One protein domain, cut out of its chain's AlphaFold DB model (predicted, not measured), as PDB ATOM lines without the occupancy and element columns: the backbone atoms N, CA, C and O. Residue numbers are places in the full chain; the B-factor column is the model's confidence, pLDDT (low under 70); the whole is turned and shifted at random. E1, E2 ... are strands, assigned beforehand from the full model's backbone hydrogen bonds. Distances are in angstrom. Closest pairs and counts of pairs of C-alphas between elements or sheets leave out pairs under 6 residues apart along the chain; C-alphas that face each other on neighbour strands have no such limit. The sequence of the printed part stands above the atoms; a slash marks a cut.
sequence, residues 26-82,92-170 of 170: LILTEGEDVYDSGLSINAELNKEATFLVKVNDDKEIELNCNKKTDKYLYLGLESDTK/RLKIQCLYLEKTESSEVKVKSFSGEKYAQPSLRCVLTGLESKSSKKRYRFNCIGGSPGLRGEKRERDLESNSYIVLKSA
ATOM      1  N   LEU A  26     181.729 196.381 150.775       44.09
ATOM      2  CA  LEU A  26     182.420 196.052 149.553       44.09
ATOM      3  C   LEU A  26     182.844 194.586 149.670       44.09
ATOM      4  O   LEU A  26     183.614 194.232 150.563       44.09
ATOM      5  N   ILE A  27     182.275 193.738 148.812       49.28
ATOM      6  CA  ILE A  27     182.748 192.371 148.588       49.28
ATOM      7  C   ILE A  27     183.301 192.367 147.169       49.28
ATOM      8  O   ILE A  27     182.550 192.453 146.201       49.28
ATOM      9  N   LEU A  28     184.622 192.285 147.060       50.06
ATOM     10  CA  LEU A  28     185.306 192.125 145.784       50.06
ATOM     11  C   LEU A  28     185.623 190.635 145.618       50.06
ATOM     12  O   LEU A  28     186.436 190.080 146.358       50.06
ATOM     13  N   THR A  29     184.926 189.975 144.695       36.22
ATOM     14  CA  THR A  29     185.241 188.629 144.188       36.22
ATOM     15  C   THR A  29     185.711 188.807 142.739       36.22
ATOM     16  O   THR A  29     185.030 189.500 141.998       36.22
ATOM     17  N   GLU A  30     186.835 188.277 142.256       38.03
ATOM     18  CA  GLU A  30     187.502 187.027 142.629       38.03
ATOM     19  C   GLU A  30     189.044 187.103 142.548       38.03
ATOM     20  O   GLU A  30     189.606 187.683 141.616       38.03
ATOM     21  N   GLY A  31     189.687 186.438 143.527       34.66
ATOM     22  CA  GLY A  31     190.999 185.795 143.441       34.66
ATOM     23  C   GLY A  31     192.174 186.463 144.189       34.66
ATOM     24  O   GLY A  31     192.624 187.528 143.800       34.66
ATOM     25  N   GLU A  32     192.701 185.740 145.192       44.09
ATOM     26  CA  GLU A  32     193.909 185.954 146.041       44.09
ATOM     27  C   GLU A  32     195.036 186.803 145.407       44.09
ATOM     28  O   GLU A  32     195.430 186.503 144.288       44.09
ATOM     29  N   ASP A  33     195.623 187.840 146.016       44.84
ATOM     30  CA  ASP A  33     195.831 188.144 147.439       44.84
ATOM     31  C   ASP A  33     194.893 189.207 148.043       44.84
ATOM     32  O   ASP A  33     194.711 190.315 147.532       44.84
ATOM     33  N   VAL A  34     194.319 188.860 149.198       52.25
ATOM     34  CA  VAL A  34     193.326 189.658 149.926       52.25
ATOM     35  C   VAL A  34     193.992 190.346 151.115       52.25
ATOM     36  O   VAL A  34     194.313 189.698 152.109       52.25
ATOM     37  N   TYR A  35     194.129 191.673 151.066       51.69
ATOM     38  CA  TYR A  35     194.393 192.450 152.278       51.69
ATOM     39  C   TYR A  35     193.069 192.652 153.025       51.69
ATOM     40  O   TYR A  35     192.211 193.439 152.606       51.69
ATOM     41  N   ASP A  36     192.891 191.913 154.122       54.97
ATOM     42  CA  ASP A  36     191.818 192.172 155.078       54.97
ATOM     43  C   ASP A  36     192.028 193.584 155.635       54.97
ATOM     44  O   ASP A  36     193.096 193.912 156.156       54.97
ATOM     45  N   SER A  37     191.020 194.442 155.494       54.84
ATOM     46  CA  SER A  37     191.057 195.777 156.096       54.84
ATOM     47  C   SER A  37     191.056 195.717 157.633       54.84
ATOM     48  O   SER A  37     191.181 196.749 158.290       54.84
ATOM     49  N   GLY A  38     190.888 194.520 158.215       54.78
ATOM     50  CA  GLY A  38     190.676 194.292 159.641       54.78
ATOM     51  C   GLY A  38     189.300 194.773 160.098       54.78
ATOM     52  O   GLY A  38     188.986 194.731 161.287       54.78
ATOM     53  N   LEU A  39     188.482 195.253 159.160       56.84
ATOM     54  CA  LEU A  39     187.194 195.857 159.416       56.84
ATOM     55  C   LEU A  39     186.106 194.808 159.181       56.84
ATOM     56  O   LEU A  39     185.719 194.519 158.046       56.84
ATOM     57  N   SER A  40     185.602 194.249 160.276       56.28
ATOM     58  CA  SER A  40     184.347 193.502 160.249       56.28
ATOM     59  C   SER A  40     183.187 194.474 160.423       56.28
ATOM     60  O   SER A  40     183.216 195.343 161.300       56.28
ATOM     61  N   ILE A  41     182.173 194.360 159.570       61.19
ATOM     62  CA  ILE A  41     180.962 195.157 159.701       61.19
ATOM     63  C   ILE A  41     179.727 194.258 159.471       61.19
ATOM     64  O   ILE A  41     179.671 193.461 158.537       61.19
ATOM     65  N   ASN A  42     178.723 194.395 160.343       57.97
ATOM     66  CA  ASN A  42     177.541 193.522 160.420       57.97
ATOM     67  C   ASN A  42     176.503 193.775 159.331       57.97
ATOM     68  O   ASN A  42     175.892 194.844 159.307       57.97
ATOM     69  N   ALA A  43     176.240 192.802 158.462       62.31
ATOM     70  CA  ALA A  43     175.440 193.013 157.270       62.31
ATOM     71  C   ALA A  43     173.973 193.356 157.487       62.31
ATOM     72  O   ALA A  43     173.299 192.769 158.329       62.31
ATOM     73  N   GLU A  44     173.469 194.314 156.698       63.75
ATOM     74  CA  GLU A  44     172.099 194.794 156.847       63.75
ATOM     75  C   GLU A  44     171.266 194.686 155.584       63.75
ATOM     76  O   GLU A  44     171.633 195.143 154.502       63.75
ATOM     77  N   LEU A  45     170.098 194.084 155.776       67.06
ATOM     78  CA  LEU A  45     169.101 193.847 154.747       67.06
ATOM     79  C   LEU A  45     168.333 195.131 154.434       67.06
ATOM     80  O   LEU A  45     168.093 195.963 155.315       67.06
ATOM     81  N   ASN A  46     167.857 195.237 153.193       70.69
ATOM     82  CA  ASN A  46     166.889 196.255 152.767       70.69
ATOM     83  C   ASN A  46     167.408 197.702 152.865       70.69
ATOM     84  O   ASN A  46     166.651 198.611 153.219       70.69
ATOM     85  N   LYS A  47     168.692 197.938 152.564       71.94
ATOM     86  CA  LYS A  47     169.330 199.260 152.687       71.94
ATOM     87  C   LYS A  47     169.631 199.917 151.341       71.94
ATOM     88  O   LYS A  47     169.928 199.247 150.359       71.94
ATOM     89  N   GLU A  48     169.577 201.247 151.342       79.38
ATOM     90  CA  GLU A  48     170.078 202.123 150.278       79.38
ATOM     91  C   GLU A  48     171.445 202.674 150.694       79.38
ATOM     92  O   GLU A  48     171.653 202.999 151.867       79.38
ATOM     93  N   ALA A  49     172.362 202.833 149.740       80.50
ATOM     94  CA  ALA A  49     173.673 203.416 150.008       80.50
ATOM     95  C   ALA A  49     174.181 204.248 148.830       80.50
ATOM     96  O   ALA A  49     173.724 204.113 147.692       80.50
ATOM     97  N   THR A  50     175.138 205.123 149.116       86.56
ATOM     98  CA  THR A  50     175.936 205.801 148.092       86.56
ATOM     99  C   THR A  50     177.396 205.411 148.267       86.56
ATOM    100  O   THR A  50     177.968 205.591 149.338       86.56
ATOM    101  N   PHE A  51     178.021 204.905 147.213       86.81
ATOM    102  CA  PHE A  51     179.458 204.682 147.178       86.81
ATOM    103  C   PHE A  51     180.135 205.863 146.486       86.81
ATOM    104  O   PHE A  51     179.769 206.238 145.375       86.81
ATOM    105  N   LEU A  52     181.099 206.469 147.166       90.12
ATOM    106  CA  LEU A  52     181.972 207.516 146.655       90.12
ATOM    107  C   LEU A  52     183.275 206.844 146.254       90.12
ATOM    108  O   LEU A  52     184.043 206.430 147.116       90.12
ATOM    109  N   VAL A  53     183.499 206.678 144.959       89.44
ATOM    110  CA  VAL A  53     184.676 205.979 144.446       89.44
ATOM    111  C   VAL A  53     185.608 206.995 143.815       89.44
ATOM    112  O   VAL A  53     185.238 207.678 142.863       89.44
ATOM    113  N   LYS A  54     186.828 207.077 144.333       91.81
ATOM    114  CA  LYS A  54     187.928 207.805 143.710       91.81
ATOM    115  C   LYS A  54     188.827 206.799 142.996       91.81
ATOM    116  O   LYS A  54     189.190 205.793 143.598       91.81
ATOM    117  N   VAL A  55     189.156 207.045 141.733       90.88
ATOM    118  CA  VAL A  55     190.125 206.242 140.972       90.88
ATOM    119  C   VAL A  55     191.330 207.130 140.694       90.88
ATOM    120  O   VAL A  55     191.191 208.177 140.073       90.88
ATOM    121  N   ASN A  56     192.496 206.742 141.194       89.12
ATOM    122  CA  ASN A  56     193.700 207.560 141.265       89.12
ATOM    123  C   ASN A  56     193.401 208.953 141.857       89.12
ATOM    124  O   ASN A  56     192.609 209.082 142.793       89.12
ATOM    125  N   ASP A  57     194.043 210.002 141.346       82.94
ATOM    126  CA  ASP A  57     193.816 211.381 141.784       82.94
ATOM    127  C   ASP A  57     192.666 212.094 141.059       82.94
ATOM    128  O   ASP A  57     192.535 213.315 141.155       82.94
ATOM    129  N   ASP A  58     191.786 211.338 140.396       87.62
ATOM    130  CA  ASP A  58     190.614 211.902 139.733       87.62
ATOM    131  C   ASP A  58     189.526 212.350 140.720       87.62
ATOM    132  O   ASP A  58     189.567 212.137 141.938       87.62
ATOM    133  N   LYS A  59     188.507 213.002 140.155       89.75
ATOM    134  CA  LYS A  59     187.293 213.395 140.861       89.75
ATOM    135  C   LYS A  59     186.550 212.161 141.380       89.75
ATOM    136  O   LYS A  59     186.431 211.153 140.691       89.75
ATOM    137  N   GLU A  60     185.975 212.290 142.572       92.38
ATOM    138  CA  GLU A  60     185.102 211.260 143.128       92.38
ATOM    139  C   GLU A  60     183.852 211.045 142.278       92.38
ATOM    140  O   GLU A  60     183.185 211.990 141.845       92.38
ATOM    141  N   ILE A  61     183.522 209.774 142.087       92.75
ATOM    142  CA  ILE A  61     182.379 209.318 141.318       92.75
ATOM    143  C   ILE A  61     181.354 208.746 142.286       92.75
ATOM    144  O   ILE A  61     181.639 207.824 143.051       92.75
ATOM    145  N   GLU A  62     180.140 209.288 142.238       90.94
ATOM    146  CA  GLU A  62     179.046 208.810 143.073       90.94
ATOM    147  C   GLU A  62     178.271 207.684 142.392       90.94
ATOM    148  O   GLU A  62     177.680 207.858 141.316       90.94
ATOM    149  N   LEU A  63     178.205 206.552 143.079       87.31
ATOM    150  CA  LEU A  63     177.396 205.405 142.722       87.31
ATOM    151  C   LEU A  63     176.247 205.253 143.723       87.31
ATOM    152  O   LEU A  63     176.451 204.913 144.885       87.31
ATOM    153  N   ASN A  64     175.026 205.524 143.267       86.75
ATOM    154  CA  ASN A  64     173.826 205.381 144.082       86.75
ATOM    155  C   ASN A  64     173.258 203.976 143.913       86.75
ATOM    156  O   ASN A  64     172.909 203.583 142.803       86.75
ATOM    157  N   CYS A  65     173.141 203.251 145.019       82.38
ATOM    158  CA  CYS A  65     172.571 201.917 145.050       82.38
ATOM    159  C   CYS A  65     171.209 201.953 145.739       82.38
ATOM    160  O   CYS A  65     171.071 202.430 146.872       82.38
ATOM    161  N   ASN A  66     170.207 201.446 145.031       82.44
ATOM    162  CA  ASN A  66     168.845 201.344 145.530       82.44
ATOM    163  C   ASN A  66     168.722 200.165 146.497       82.44
ATOM    164  O   ASN A  66     169.487 199.206 146.438       82.44
ATOM    165  N   LYS A  67     167.717 200.202 147.366       79.12
ATOM    166  CA  LYS A  67     167.380 199.048 148.197       79.12
ATOM    167  C   LYS A  67     166.807 197.936 147.328       79.12
ATOM    168  O   LYS A  67     166.016 198.193 146.420       79.12
ATOM    169  N   LYS A  68     167.150 196.693 147.660       77.62
ATOM    170  CA  LYS A  68     166.444 195.498 147.186       77.62
ATOM    171  C   LYS A  68     165.940 194.708 148.390       77.62
ATOM    172  O   LYS A  68     166.677 194.538 149.359       77.62
ATOM    173  N   THR A  69     164.683 194.277 148.328       78.69
ATOM    174  CA  THR A  69     164.037 193.508 149.397       78.69
ATOM    175  C   THR A  69     164.725 192.154 149.569       78.69
ATOM    176  O   THR A  69     165.037 191.499 148.578       78.69
ATOM    177  N   ASP A  70     164.979 191.774 150.818       73.69
ATOM    178  CA  ASP A  70     165.623 190.536 151.270       73.69
ATOM    179  C   ASP A  70     167.028 190.292 150.709       73.69
ATOM    180  O   ASP A  70     167.526 189.165 150.708       73.69
ATOM    181  N   LYS A  71     167.694 191.365 150.272       76.44
ATOM    182  CA  LYS A  71     169.072 191.317 149.795       76.44
ATOM    183  C   LYS A  71     169.979 192.208 150.623       76.44
ATOM    184  O   LYS A  71     169.601 193.297 151.062       76.44
ATOM    185  N   TYR A  72     171.200 191.736 150.793       74.69
ATOM    186  CA  TYR A  72     172.311 192.537 151.258       74.69
ATOM    187  C   TYR A  72     172.911 193.307 150.081       74.69
ATOM    188  O   TYR A  72     172.984 192.781 148.972       74.69
ATOM    189  N   LEU A  73     173.318 194.555 150.314       76.00
ATOM    190  CA  LEU A  73     173.894 195.433 149.294       76.00
ATOM    191  C   LEU A  73     175.415 195.503 149.428       76.00
ATOM    192  O   LEU A  73     175.936 195.749 150.523       76.00
ATOM    193  N   TYR A  74     176.092 195.396 148.286       75.69
ATOM    194  CA  TYR A  74     177.539 195.457 148.188       75.69
ATOM    195  C   TYR A  74     178.036 196.328 147.033       75.69
ATOM    196  O   TYR A  74     177.338 196.506 146.039       75.69
ATOM    197  N   LEU A  75     179.266 196.827 147.134       75.75
ATOM    198  CA  LEU A  75     180.047 197.335 146.014       75.75
ATOM    199  C   LEU A  75     180.941 196.205 145.496       75.75
ATOM    200  O   LEU A  75     181.788 195.705 146.235       75.75
ATOM    201  N   GLY A  76     180.727 195.802 144.248       75.06
ATOM    202  CA  GLY A  76     181.506 194.784 143.554       75.06
ATOM    203  C   GLY A  76     182.403 195.381 142.479       75.06
ATOM    204  O   GLY A  76     182.083 196.432 141.923       75.06
ATOM    205  N   LEU A  77     183.497 194.686 142.177       76.31
ATOM    206  CA  LEU A  77     184.360 194.922 141.024       76.31
ATOM    207  C   LEU A  77     184.330 193.647 140.182       76.31
ATOM    208  O   LEU A  77     184.767 192.603 140.652       76.31
ATOM    209  N   GLU A  78     183.800 193.734 138.972       73.19
ATOM    210  CA  GLU A  78     183.705 192.613 138.037       73.19
ATOM    211  C   GLU A  78     184.558 192.886 136.801       73.19
ATOM    212  O   GLU A  78     184.636 194.025 136.335       73.19
ATOM    213  N   SER A  79     185.157 191.844 136.226       66.88
ATOM    214  CA  SER A  79     185.648 191.915 134.852       66.88
ATOM    215  C   SER A  79     184.466 191.822 133.887       66.88
ATOM    216  O   SER A  79     183.613 190.938 133.988       66.88
ATOM    217  N   ASP A  80     184.388 192.751 132.935       59.34
ATOM    218  CA  ASP A  80     183.399 192.698 131.863       59.34
ATOM    219  C   ASP A  80     183.770 191.596 130.870       59.34
ATOM    220  O   ASP A  80     184.401 191.837 129.848       59.34
ATOM    221  N   THR A  81     183.392 190.361 131.181       46.62
ATOM    222  CA  THR A  81     183.662 189.187 130.338       46.62
ATOM    223  C   THR A  81     182.653 189.014 129.202       46.62
ATOM    224  O   THR A  81     182.721 188.025 128.477       46.62
ATOM    225  N   LYS A  82     181.700 189.944 129.008       43.41
ATOM    226  CA  LYS A  82     180.691 189.811 127.946       43.41
ATOM    227  C   LYS A  82     181.342 189.920 126.559       43.41
ATOM    228  O   LYS A  82     181.811 190.999 126.196       43.41
ATOM    229  N   ARG A  92     187.796 195.138 130.647       68.69
ATOM    230  CA  ARG A  92     187.253 196.327 131.303       68.69
ATOM    231  C   ARG A  92     186.745 195.942 132.682       68.69
ATOM    232  O   ARG A  92     185.717 195.283 132.813       68.69
ATOM    233  N   LEU A  93     187.439 196.388 133.721       78.88
ATOM    234  CA  LEU A  93     186.941 196.280 135.087       78.88
ATOM    235  C   LEU A  93     185.760 197.232 135.301       78.88
ATOM    236  O   LEU A  93     185.764 198.373 134.833       78.88
ATOM    237  N   LYS A  94     184.743 196.772 136.027       83.56
ATOM    238  CA  LYS A  94     183.523 197.520 136.339       83.56
ATOM    239  C   LYS A  94     183.234 197.483 137.828       83.56
ATOM    240  O   LYS A  94     183.064 196.415 138.400       83.56
ATOM    241  N   ILE A  95     183.095 198.653 138.436       85.19
ATOM    242  CA  ILE A  95     182.615 198.822 139.805       85.19
ATOM    243  C   ILE A  95     181.098 199.031 139.772       85.19
ATOM    244  O   ILE A  95     180.619 199.958 139.116       85.19
ATOM    245  N   GLN A  96     180.330 198.203 140.477       84.62
ATOM    246  CA  GLN A  96     178.864 198.277 140.482       84.62
ATOM    247  C   GLN A  96     178.233 197.834 141.807       84.62
ATOM    248  O   GLN A  96     178.870 197.191 142.636       84.62
ATOM    249  N   CYS A  97     176.952 198.163 141.994       82.56
ATOM    250  CA  CYS A  97     176.155 197.663 143.113       82.56
ATOM    251  C   CYS A  97     175.805 196.181 142.891       82.56
ATOM    252  O   CYS A  97     175.141 195.854 141.905       82.56
ATOM    253  N   LEU A  98     176.186 195.306 143.819       77.69
ATOM    254  CA  LEU A  98     175.825 193.889 143.851       77.69
ATOM    255  C   LEU A  98     174.875 193.592 145.004       77.69
ATOM    256  O   LEU A  98     174.854 194.299 146.010       77.69
ATOM    257  N   TYR A  99     174.077 192.538 144.848       78.69
ATOM    258  CA  TYR A  99     173.055 192.168 145.818       78.69
ATOM    259  C   TYR A  99     173.086 190.663 146.072       78.69
ATOM    260  O   TYR A  99     172.776 189.902 145.155       78.69
ATOM    261  N   LEU A 100     173.423 190.249 147.297       72.75
ATOM    262  CA  LEU A 100     173.424 188.835 147.705       72.75
ATOM    263  C   LEU A 100     172.195 188.521 148.551       72.75
ATOM    264  O   LEU A 100     171.646 189.395 149.227       72.75
ATOM    265  N   GLU A 101     171.742 187.274 148.486       72.94
ATOM    266  CA  GLU A 101     170.582 186.810 149.241       72.94
ATOM    267  C   GLU A 101     170.913 186.584 150.721       72.94
ATOM    268  O   GLU A 101     172.057 186.367 151.114       72.94
ATOM    269  N   LYS A 102     169.872 186.642 151.554       61.34
ATOM    270  CA  LYS A 102     169.936 186.600 153.022       61.34
ATOM    271  C   LYS A 102     170.584 185.339 153.629       61.34
ATOM    272  O   LYS A 102     170.861 185.319 154.822       61.34
ATOM    273  N   THR A 103     170.759 184.270 152.857       58.34
ATOM    274  CA  THR A 103     171.188 182.951 153.356       58.34
ATOM    275  C   THR A 103     172.684 182.852 153.655       58.34
ATOM    276  O   THR A 103     173.099 181.907 154.324       58.34
ATOM    277  N   GLU A 104     173.489 183.819 153.217       56.81
ATOM    278  CA  GLU A 104     174.916 183.895 153.526       56.81
ATOM    279  C   GLU A 104     175.139 184.699 154.819       56.81
ATOM    280  O   GLU A 104     174.455 185.691 155.062       56.81
ATOM    281  N   SER A 105     176.051 184.225 155.678       54.66
ATOM    282  CA  SER A 105     176.438 184.789 156.988       54.66
ATOM    283  C   SER A 105     176.152 186.289 157.184       54.66
ATOM    284  O   SER A 105     176.559 187.130 156.383       54.66
ATOM    285  N   SER A 106     175.558 186.647 158.330       55.75
ATOM    286  CA  SER A 106     175.329 188.045 158.732       55.75
ATOM    287  C   SER A 106     176.617 188.850 158.931       55.75
ATOM    288  O   SER A 106     176.571 190.077 158.991       55.75
ATOM    289  N   GLU A 107     177.759 188.180 159.072       56.53
ATOM    290  CA  GLU A 107     179.068 188.821 159.125       56.53
ATOM    291  C   GLU A 107     179.723 188.760 157.744       56.53
ATOM    292  O   GLU A 107     180.060 187.682 157.246       56.53
ATOM    293  N   VAL A 108     179.910 189.934 157.141       59.47
ATOM    294  CA  VAL A 108     180.602 190.092 155.864       59.47
ATOM    295  C   VAL A 108     181.938 190.767 156.127       59.47
ATOM    296  O   VAL A 108     181.997 191.893 156.622       59.47
ATOM    297  N   LYS A 109     183.026 190.102 155.738       60.16
ATOM    298  CA  LYS A 109     184.364 190.697 155.783       60.16
ATOM    299  C   LYS A 109     184.572 191.611 154.579       60.16
ATOM    300  O   LYS A 109     184.445 191.162 153.439       60.16
ATOM    301  N   VAL A 110     184.920 192.875 154.828       61.19
ATOM    302  CA  VAL A 110     185.277 193.826 153.765       61.19
ATOM    303  C   VAL A 110     186.676 193.502 153.259       61.19
ATOM    304  O   VAL A 110     187.668 193.671 153.975       61.19
ATOM    305  N   LYS A 111     186.756 193.051 152.007       63.53
ATOM    306  CA  LYS A 111     188.017 192.668 151.365       63.53
ATOM    307  C   LYS A 111     188.557 193.807 150.511       63.53
ATOM    308  O   LYS A 111     187.836 194.326 149.664       63.53
ATOM    309  N   SER A 112     189.827 194.161 150.694       64.81
ATOM    310  CA  SER A 112     190.529 195.017 149.731       64.81
ATOM    311  C   SER A 112     190.845 194.215 148.467       64.81
ATOM    312  O   SER A 112     191.014 192.997 148.532       64.81
ATOM    313  N   PHE A 113     190.946 194.893 147.328       72.81
ATOM    314  CA  PHE A 113     191.266 194.270 146.041       72.81
ATOM    315  C   PHE A 113     192.678 194.597 145.582       72.81
ATOM    316  O   PHE A 113     193.137 195.722 145.784       72.81
ATOM    317  N   SER A 114     193.305 193.622 144.921       71.12
ATOM    318  CA  SER A 114     194.535 193.758 144.145       71.12
ATOM    319  C   SER A 114     194.241 193.418 142.683       71.12
ATOM    320  O   SER A 114     193.614 192.398 142.396       71.12
ATOM    321  N   GLY A 115     194.689 194.254 141.749       71.00
ATOM    322  CA  GLY A 115     194.444 194.058 140.320       71.00
ATOM    323  C   GLY A 115     195.393 193.086 139.624       71.00
ATOM    324  O   GLY A 115     195.353 192.989 138.399       71.00
ATOM    325  N   GLU A 116     196.221 192.348 140.366       73.88
ATOM    326  CA  GLU A 116     197.172 191.365 139.821       73.88
ATOM    327  C   GLU A 116     196.527 190.371 138.852       73.88
ATOM    328  O   GLU A 116     197.087 190.103 137.791       73.88
ATOM    329  N   LYS A 117     195.312 189.900 139.150       71.56
ATOM    330  CA  LYS A 117     194.590 188.942 138.296       71.56
ATOM    331  C   LYS A 117     193.952 189.535 137.045       71.56
ATOM    332  O   LYS A 117     193.479 188.784 136.204       71.56
ATOM    333  N   TYR A 118     193.932 190.856 136.928       72.69
ATOM    334  CA  TYR A 118     193.200 191.574 135.884       72.69
ATOM    335  C   TYR A 118     194.131 192.451 135.044       72.69
ATOM    336  O   TYR A 118     193.725 193.511 134.580       72.69
ATOM    337  N   ALA A 119     195.412 192.072 134.943       76.12
ATOM    338  CA  ALA A 119     196.460 192.855 134.283       76.12
ATOM    339  C   ALA A 119     196.604 194.297 134.823       76.12
ATOM    340  O   ALA A 119     197.125 195.187 134.152       76.12
ATOM    341  N   GLN A 120     196.185 194.522 136.070       77.19
ATOM    342  CA  GLN A 120     196.247 195.797 136.781       77.19
ATOM    343  C   GLN A 120     197.042 195.632 138.095       77.19
ATOM    344  O   GLN A 120     196.531 195.957 139.163       77.19
ATOM    345  N   PRO A 121     198.287 195.116 138.082       75.50
ATOM    346  CA  PRO A 121     198.968 194.602 139.281       75.50
ATOM    347  C   PRO A 121     199.215 195.633 140.389       75.50
ATOM    348  O   PRO A 121     199.355 195.279 141.554       75.50
ATOM    349  N   SER A 122     199.246 196.923 140.058       84.56
ATOM    350  CA  SER A 122     199.370 198.001 141.043       84.56
ATOM    351  C   SER A 122     198.023 198.549 141.525       84.56
ATOM    352  O   SER A 122     198.018 199.362 142.446       84.56
ATOM    353  N   LEU A 123     196.896 198.144 140.924       84.94
ATOM    354  CA  LEU A 123     195.568 198.647 141.266       84.94
ATOM    355  C   LEU A 123     195.126 198.089 142.614       84.94
ATOM    356  O   LEU A 123     195.022 196.879 142.800       84.94
ATOM    357  N   ARG A 124     194.820 198.989 143.542       83.62
ATOM    358  CA  ARG A 124     194.354 198.670 144.888       83.62
ATOM    359  C   ARG A 124     193.164 199.530 145.242       83.62
ATOM    360  O   ARG A 124     193.283 200.745 145.190       83.62
ATOM    361  N   CYS A 125     192.058 198.925 145.656       82.00
ATOM    362  CA  CYS A 125     190.878 199.650 146.131       82.00
ATOM    363  C   CYS A 125     190.685 199.430 147.630       82.00
ATOM    364  O   CYS A 125     190.545 198.291 148.076       82.00
ATOM    365  N   VAL A 126     190.666 200.524 148.397       80.44
ATOM    366  CA  VAL A 126     190.572 200.506 149.864       80.44
ATOM    367  C   VAL A 126     189.439 201.396 150.370       80.44
ATOM    368  O   VAL A 126     189.176 202.463 149.816       80.44
ATOM    369  N   LEU A 127     188.770 200.967 151.442       80.19
ATOM    370  CA  LEU A 127     187.793 201.779 152.171       80.19
ATOM    371  C   LEU A 127     188.537 202.853 152.975       80.19
ATOM    372  O   LEU A 127     189.349 202.526 153.835       80.19
ATOM    373  N   THR A 128     188.260 204.128 152.710       82.31
ATOM    374  CA  THR A 128     188.939 205.264 153.363       82.31
ATOM    375  C   THR A 128     188.039 206.066 154.291       82.31
ATOM    376  O   THR A 128     188.542 206.853 155.091       82.31
ATOM    377  N   GLY A 129     186.718 205.885 154.228       79.25
ATOM    378  CA  GLY A 129     185.813 206.617 155.107       79.25
ATOM    379  C   GLY A 129     184.361 206.160 155.068       79.25
ATOM    380  O   GLY A 129     183.895 205.547 154.107       79.25
ATOM    381  N   LEU A 130     183.644 206.518 156.133       78.56
ATOM    382  CA  LEU A 130     182.211 206.308 156.311       78.56
ATOM    383  C   LEU A 130     181.562 207.639 156.709       78.56
ATOM    384  O   LEU A 130     181.889 208.202 157.752       78.56
ATOM    385  N   GLU A 131     180.622 208.132 155.905       76.19
ATOM    386  CA  GLU A 131     179.808 209.302 156.242       76.19
ATOM    387  C   GLU A 131     178.372 208.858 156.536       76.19
ATOM    388  O   GLU A 131     177.699 208.251 155.702       76.19
ATOM    389  N   SER A 132     177.874 209.203 157.725       63.31
ATOM    390  CA  SER A 132     176.525 208.844 158.179       63.31
ATOM    391  C   SER A 132     175.657 210.077 158.453       63.31
ATOM    392  O   SER A 132     174.894 210.106 159.414       63.31
ATOM    393  N   LYS A 133     175.775 211.131 157.634       51.91
ATOM    394  CA  LYS A 133     175.046 212.395 157.858       51.91
ATOM    395  C   LYS A 133     173.554 212.364 157.461       51.91
ATOM    396  O   LYS A 133     172.920 213.412 157.456       51.91
ATOM    397  N   SER A 134     172.966 211.207 157.142       55.03
ATOM    398  CA  SER A 134     171.538 211.082 156.798       55.03
ATOM    399  C   SER A 134     171.024 209.644 156.966       55.03
ATOM    400  O   SER A 134     171.804 208.746 157.281       55.03
ATOM    401  N   SER A 135     169.734 209.404 156.699       61.19
ATOM    402  CA  SER A 135     169.142 208.056 156.582       61.19
ATOM    403  C   SER A 135     169.817 207.176 155.516       61.19
ATOM    404  O   SER A 135     169.664 205.955 155.551       61.19
ATOM    405  N   LYS A 136     170.588 207.777 154.598       68.81
ATOM    406  CA  LYS A 136     171.399 207.099 153.586       68.81
ATOM    407  C   LYS A 136     172.879 207.139 153.974       68.81
ATOM    408  O   LYS A 136     173.455 208.219 154.140       68.81
ATOM    409  N   LYS A 137     173.508 205.966 154.097       77.12
ATOM    410  CA  LYS A 137     174.947 205.859 154.388       77.12
ATOM    411  C   LYS A 137     175.779 206.093 153.131       77.12
ATOM    412  O   LYS A 137     175.398 205.649 152.043       77.12
ATOM    413  N   ARG A 138     176.925 206.764 153.289       84.12
ATOM    414  CA  ARG A 138     177.901 206.964 152.213       84.12
ATOM    415  C   ARG A 138     179.235 206.321 152.580       84.12
ATOM    416  O   ARG A 138     179.761 206.570 153.663       84.12
ATOM    417  N   TYR A 139     179.783 205.526 151.672       83.00
ATOM    418  CA  TYR A 139     181.065 204.836 151.845       83.00
ATOM    419  C   TYR A 139     182.066 205.384 150.849       83.00
ATOM    420  O   TYR A 139     181.742 205.493 149.669       83.00
ATOM    421  N   ARG A 140     183.274 205.706 151.305       86.19
ATOM    422  CA  ARG A 140     184.325 206.267 150.458       86.19
ATOM    423  C   ARG A 140     185.391 205.227 150.161       86.19
ATOM    424  O   ARG A 140     186.015 204.703 151.078       86.19
ATOM    425  N   PHE A 141     185.609 204.962 148.885       85.62
ATOM    426  CA  PHE A 141     186.625 204.053 148.383       85.62
ATOM    427  C   PHE A 141     187.668 204.823 147.590       85.62
ATOM    428  O   PHE A 141     187.331 205.678 146.773       85.62
ATOM    429  N   ASN A 142     188.934 204.495 147.824       87.12
ATOM    430  CA  ASN A 142     190.055 205.014 147.062       87.12
ATOM    431  C   ASN A 142     190.726 203.860 146.318       87.12
ATOM    432  O   ASN A 142     191.296 202.966 146.942       87.12
ATOM    433  N   CYS A 143     190.618 203.872 144.996       87.56
ATOM    434  CA  CYS A 143     191.295 202.965 144.087       87.56
ATOM    435  C   CYS A 143     192.557 203.651 143.568       87.56
ATOM    436  O   CYS A 143     192.441 204.675 142.918       87.56
ATOM    437  N   ILE A 144     193.746 203.124 143.842       88.06
ATOM    438  CA  ILE A 144     195.033 203.710 143.440       88.06
ATOM    439  C   ILE A 144     195.849 202.708 142.629       88.06
ATOM    440  O   ILE A 144     195.801 201.515 142.910       88.06
ATOM    441  N   GLY A 145     196.613 203.188 141.650       88.44
ATOM    442  CA  GLY A 145     197.442 202.365 140.772       88.44
ATOM    443  C   GLY A 145     196.698 201.853 139.536       88.44
ATOM    444  O   GLY A 145     195.779 202.499 139.031       88.44
ATOM    445  N   GLY A 146     197.134 200.701 139.030       85.62
ATOM    446  CA  GLY A 146     196.768 200.166 137.722       85.62
ATOM    447  C   GLY A 146     197.665 200.689 136.599       85.62
ATOM    448  O   GLY A 146     198.758 201.217 136.833       85.62
ATOM    449  N   SER A 147     197.202 200.524 135.365       84.19
ATOM    450  CA  SER A 147     197.832 201.045 134.159       84.19
ATOM    451  C   SER A 147     197.976 202.572 134.229       84.19
ATOM    452  O   SER A 147     197.111 203.253 134.794       84.19
ATOM    453  N   PRO A 148     199.032 203.148 133.625       80.19
ATOM    454  CA  PRO A 148     199.157 204.594 133.494       80.19
ATOM    455  C   PRO A 148     197.892 205.191 132.873       80.19
ATOM    456  O   PRO A 148     197.385 204.687 131.875       80.19
ATOM    457  N   GLY A 149     197.356 206.241 133.494       81.81
ATOM    458  CA  GLY A 149     196.139 206.887 133.007       81.81
ATOM    459  C   GLY A 149     194.852 206.092 133.233       81.81
ATOM    460  O   GLY A 149     193.855 206.428 132.607       81.81
ATOM    461  N   LEU A 150     194.834 205.071 134.101       86.81
ATOM    462  CA  LEU A 150     193.591 204.413 134.504       86.81
ATOM    463  C   LEU A 150     192.665 205.411 135.216       86.81
ATOM    464  O   LEU A 150     193.038 206.002 136.233       86.81
ATOM    465  N   ARG A 151     191.450 205.568 134.693       90.00
ATOM    466  CA  ARG A 151     190.409 206.458 135.214       90.00
ATOM    467  C   ARG A 151     189.088 205.725 135.360       90.00
ATOM    468  O   ARG A 151     188.816 204.750 134.659       90.00
ATOM    469  N   GLY A 152     188.252 206.222 136.261       89.38
ATOM    470  CA  GLY A 152     186.868 205.783 136.384       89.38
ATOM    471  C   GLY A 152     185.948 206.623 135.504       89.38
ATOM    472  O   GLY A 152     185.992 207.849 135.543       89.38
ATOM    473  N   GLU A 153     185.060 205.979 134.754       89.25
ATOM    474  CA  GLU A 153     183.992 206.662 134.025       89.25
ATOM    475  C   GLU A 153     182.633 206.094 134.432       89.25
ATOM    476  O   GLU A 153     182.377 204.895 134.293       89.25
ATOM    477  N   LYS A 154     181.742 206.956 134.933       89.06
ATOM    478  CA  LYS A 154     180.375 206.555 135.267       89.06
ATOM    479  C   LYS A 154     179.580 206.285 133.992       89.06
ATOM    480  O   LYS A 154     179.551 207.104 133.080       89.06
ATOM    481  N   ARG A 155     178.892 205.150 133.963       87.00
ATOM    482  CA  ARG A 155     177.980 204.724 132.901       87.00
ATOM    483  C   ARG A 155     176.628 204.364 133.507       87.00
ATOM    484  O   ARG A 155     176.545 203.925 134.655       87.00
ATOM    485  N   GLU A 156     175.573 204.545 132.728       82.12
ATOM    486  CA  GLU A 156     174.210 204.163 133.100       82.12
ATOM    487  C   GLU A 156     173.818 202.852 132.400       82.12
ATOM    488  O   GLU A 156     174.426 202.462 131.401       82.12
ATOM    489  N   ARG A 157     172.847 202.127 132.967       73.31
ATOM    490  CA  ARG A 157     172.244 200.935 132.352       73.31
ATOM    491  C   ARG A 157     170.759 201.213 132.141       73.31
ATOM    492  O   ARG A 157     170.056 201.468 133.115       73.31
ATOM    493  N   ASP A 158     170.300 201.081 130.900       56.66
ATOM    494  CA  ASP A 158     168.986 201.563 130.439       56.66
ATOM    495  C   ASP A 158     167.754 200.865 131.049       56.66
ATOM    496  O   ASP A 158     166.644 201.351 130.865       56.66
ATOM    497  N   LEU A 159     167.899 199.740 131.768       51.41
ATOM    498  CA  LEU A 159     166.737 198.909 132.136       51.41
ATOM    499  C   LEU A 159     166.486 198.679 133.633       51.41
ATOM    500  O   LEU A 159     165.393 198.245 133.971       51.41
ATOM    501  N   GLU A 160     167.408 198.997 134.552       52.19
ATOM    502  CA  GLU A 160     167.178 198.747 135.999       52.19
ATOM    503  C   GLU A 160     167.885 199.731 136.958       52.19
ATOM    504  O   GLU A 160     168.123 199.415 138.127       52.19
ATOM    505  N   SER A 161     168.238 200.934 136.494       51.59
ATOM    506  CA  SER A 161     168.733 202.034 137.351       51.59
ATOM    507  C   SER A 161     169.995 201.733 138.174       51.59
ATOM    508  O   SER A 161     170.237 202.379 139.193       51.59
ATOM    509  N   ASN A 162     170.822 200.778 137.750       65.56
ATOM    510  CA  ASN A 162     172.131 200.557 138.359       65.56
ATOM    511  C   ASN A 162     173.189 201.162 137.437       65.56
ATOM    512  O   ASN A 162     173.586 200.555 136.441       65.56
ATOM    513  N   SER A 163     173.615 202.387 137.753       80.38
ATOM    514  CA  SER A 163     174.850 202.929 137.188       80.38
ATOM    515  C   SER A 163     176.035 202.037 137.578       80.38
ATOM    516  O   SER A 163     175.962 201.274 138.540       80.38
ATOM    517  N   TYR A 164     177.131 202.133 136.844       86.69
ATOM    518  CA  TYR A 164     178.389 201.463 137.158       86.69
ATOM    519  C   TYR A 164     179.551 202.377 136.779       86.69
ATOM    520  O   TYR A 164     179.374 203.351 136.048       86.69
ATOM    521  N   ILE A 165     180.738 202.091 137.293       87.56
ATOM    522  CA  ILE A 165     181.965 202.805 136.951       87.56
ATOM    523  C   ILE A 165     182.832 201.831 136.184       87.56
ATOM    524  O   ILE A 165     183.213 200.796 136.716       87.56
ATOM    525  N   VAL A 166     183.134 202.139 134.936       87.38
ATOM    526  CA  VAL A 166     184.093 201.358 134.155       87.38
ATOM    527  C   VAL A 166     185.483 201.957 134.346       87.38
ATOM    528  O   VAL A 166     185.644 203.177 134.286       87.38
ATOM    529  N   LEU A 167     186.467 201.102 134.610       85.75
ATOM    530  CA  LEU A 167     187.871 201.484 134.685       85.75
ATOM    531  C   LEU A 167     188.471 201.391 133.284       85.75
ATOM    532  O   LEU A 167     188.357 200.355 132.626       85.75
ATOM    533  N   LYS A 168     189.059 202.489 132.815       82.75
ATOM    534  CA  LYS A 168     189.624 202.604 131.466       82.75
ATOM    535  C   LYS A 168     190.964 203.301 131.525       82.75
ATOM    536  O   LYS A 168     191.081 204.317 132.208       82.75
ATOM    537  N   SER A 169     191.945 202.790 130.797       74.00
ATOM    538  CA  SER A 169     193.147 203.560 130.496       74.00
ATOM    539  C   SER A 169     192.812 204.642 129.474       74.00
ATOM    540  O   SER A 169     192.040 204.396 128.546       74.00
ATOM    541  N   ALA A 170     193.322 205.848 129.715       62.19
ATOM    542  CA  ALA A 170     193.246 206.970 128.784       62.19
ATOM    543  C   ALA A 170     194.163 206.775 127.571       62.19
ATOM    544  O   ALA A 170     195.235 206.149 127.742       62.19
TER     545      ALA A 170
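AT A GLANCE: This is residues 26 to 82 and 92 to 170 of the 170 residues of an uncharacterized protein of Mycoplasma haemolamae (strain Purdue) (UniProt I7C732). Two strongly twisted sheets lie face to face as a sandwich, with E3, E2, E9, E8 and E7 in one and E4, E5, E11 and E10 in the other, their strands running at only 16 degrees to each other. The fit is wedge-like, the best planes standing 36 degrees apart, and a loose third pair of strands, E1 and E6, lies off to one side, with E6 running on into E7. The four-stranded sheet is curled like part of a barrel and is antiparallel; the five-stranded one is mixed, with E2 and E9 parallel. The printed part has 136 residues with eleven named strands, E1 to E11 in order, and no named helix, in the class all strand. It is compact, with a radius of gyration of the C-alphas of 14.3 A and spans of 39 by 34 by 33 A.

IN THESE COORDINATES: E1, residues 36 to 42, begins with C-alpha 36 at (191.818, 192.172, 155.078). E2 is residues 49 to 55, 19.0 A long, and E3 is residues 61 to 65. E4, residues 71 to 79, is 22.3 A long and bends by 64 degrees at residue 75; E5, residues 93 to 101, is 23.6 A long and bends by 61 degrees at residue 96. E6 is residues 107 to 111 and E7 residues 113 to 115. E8, residues 120 to 131, is the longest strand at 28.8 A; E9, residues 137 to 144, is 23.0 A long. E10 is residues 150 to 155, and E11, residues 164 to 169, ends with C-alpha 169 at (193.147, 203.560, 130.496).

HOW THE PARTS SIT: In the five-stranded sheet the edge strands are E3 and E7. E2 and E3 form a hairpin, with N 51 and O 63 2.8 A apart. E2 and E9 are parallel, with N 52 and O 139 2.8 A apart. E7, E8 and E9 form a meander, each strand the antiparallel neighbour of the one before; N 115 and O 123 are 2.8 A apart, and N 126 and O 142 2.9 A. In the other sheet, the pairs within hydrogen-bond range include N 74 and O 98 of the neighbours E4 and E5, 2.8 A apart, N 95 and O 165 of the neighbours E5 and E11, 2.8 A apart, and N 153 and O 166 of the hairpin E10 and E11, 2.9 A apart. Between the sheets, the closest C-alphas of E2 and E10 are those of Val 55 and Gly 152, 5.6 A apart, and those of E3 and E5 are Cys 65 and Cys 97, 5.9 A apart. E1 and E6 are antiparallel, with no backbone N and O within hydrogen-bond range; E6 and E8 are near each other, with 5 pairs of C-alphas within 10 A.

THE WHOLE: The two C-alphas farthest apart, those of Thr 103 and Ala 170, are 40.8 A apart. Residues 83 to 91 are not printed, and C-alphas 82 and 92 are 9.8 A apart across the cut. Of the links that are printed whole, E1 to E2 and E10 to E11 are short and the others tight. The mean pLDDT of the printed part is 72.7; 47 residues are under 70, among them residues 26 to 45 and 102 to 112.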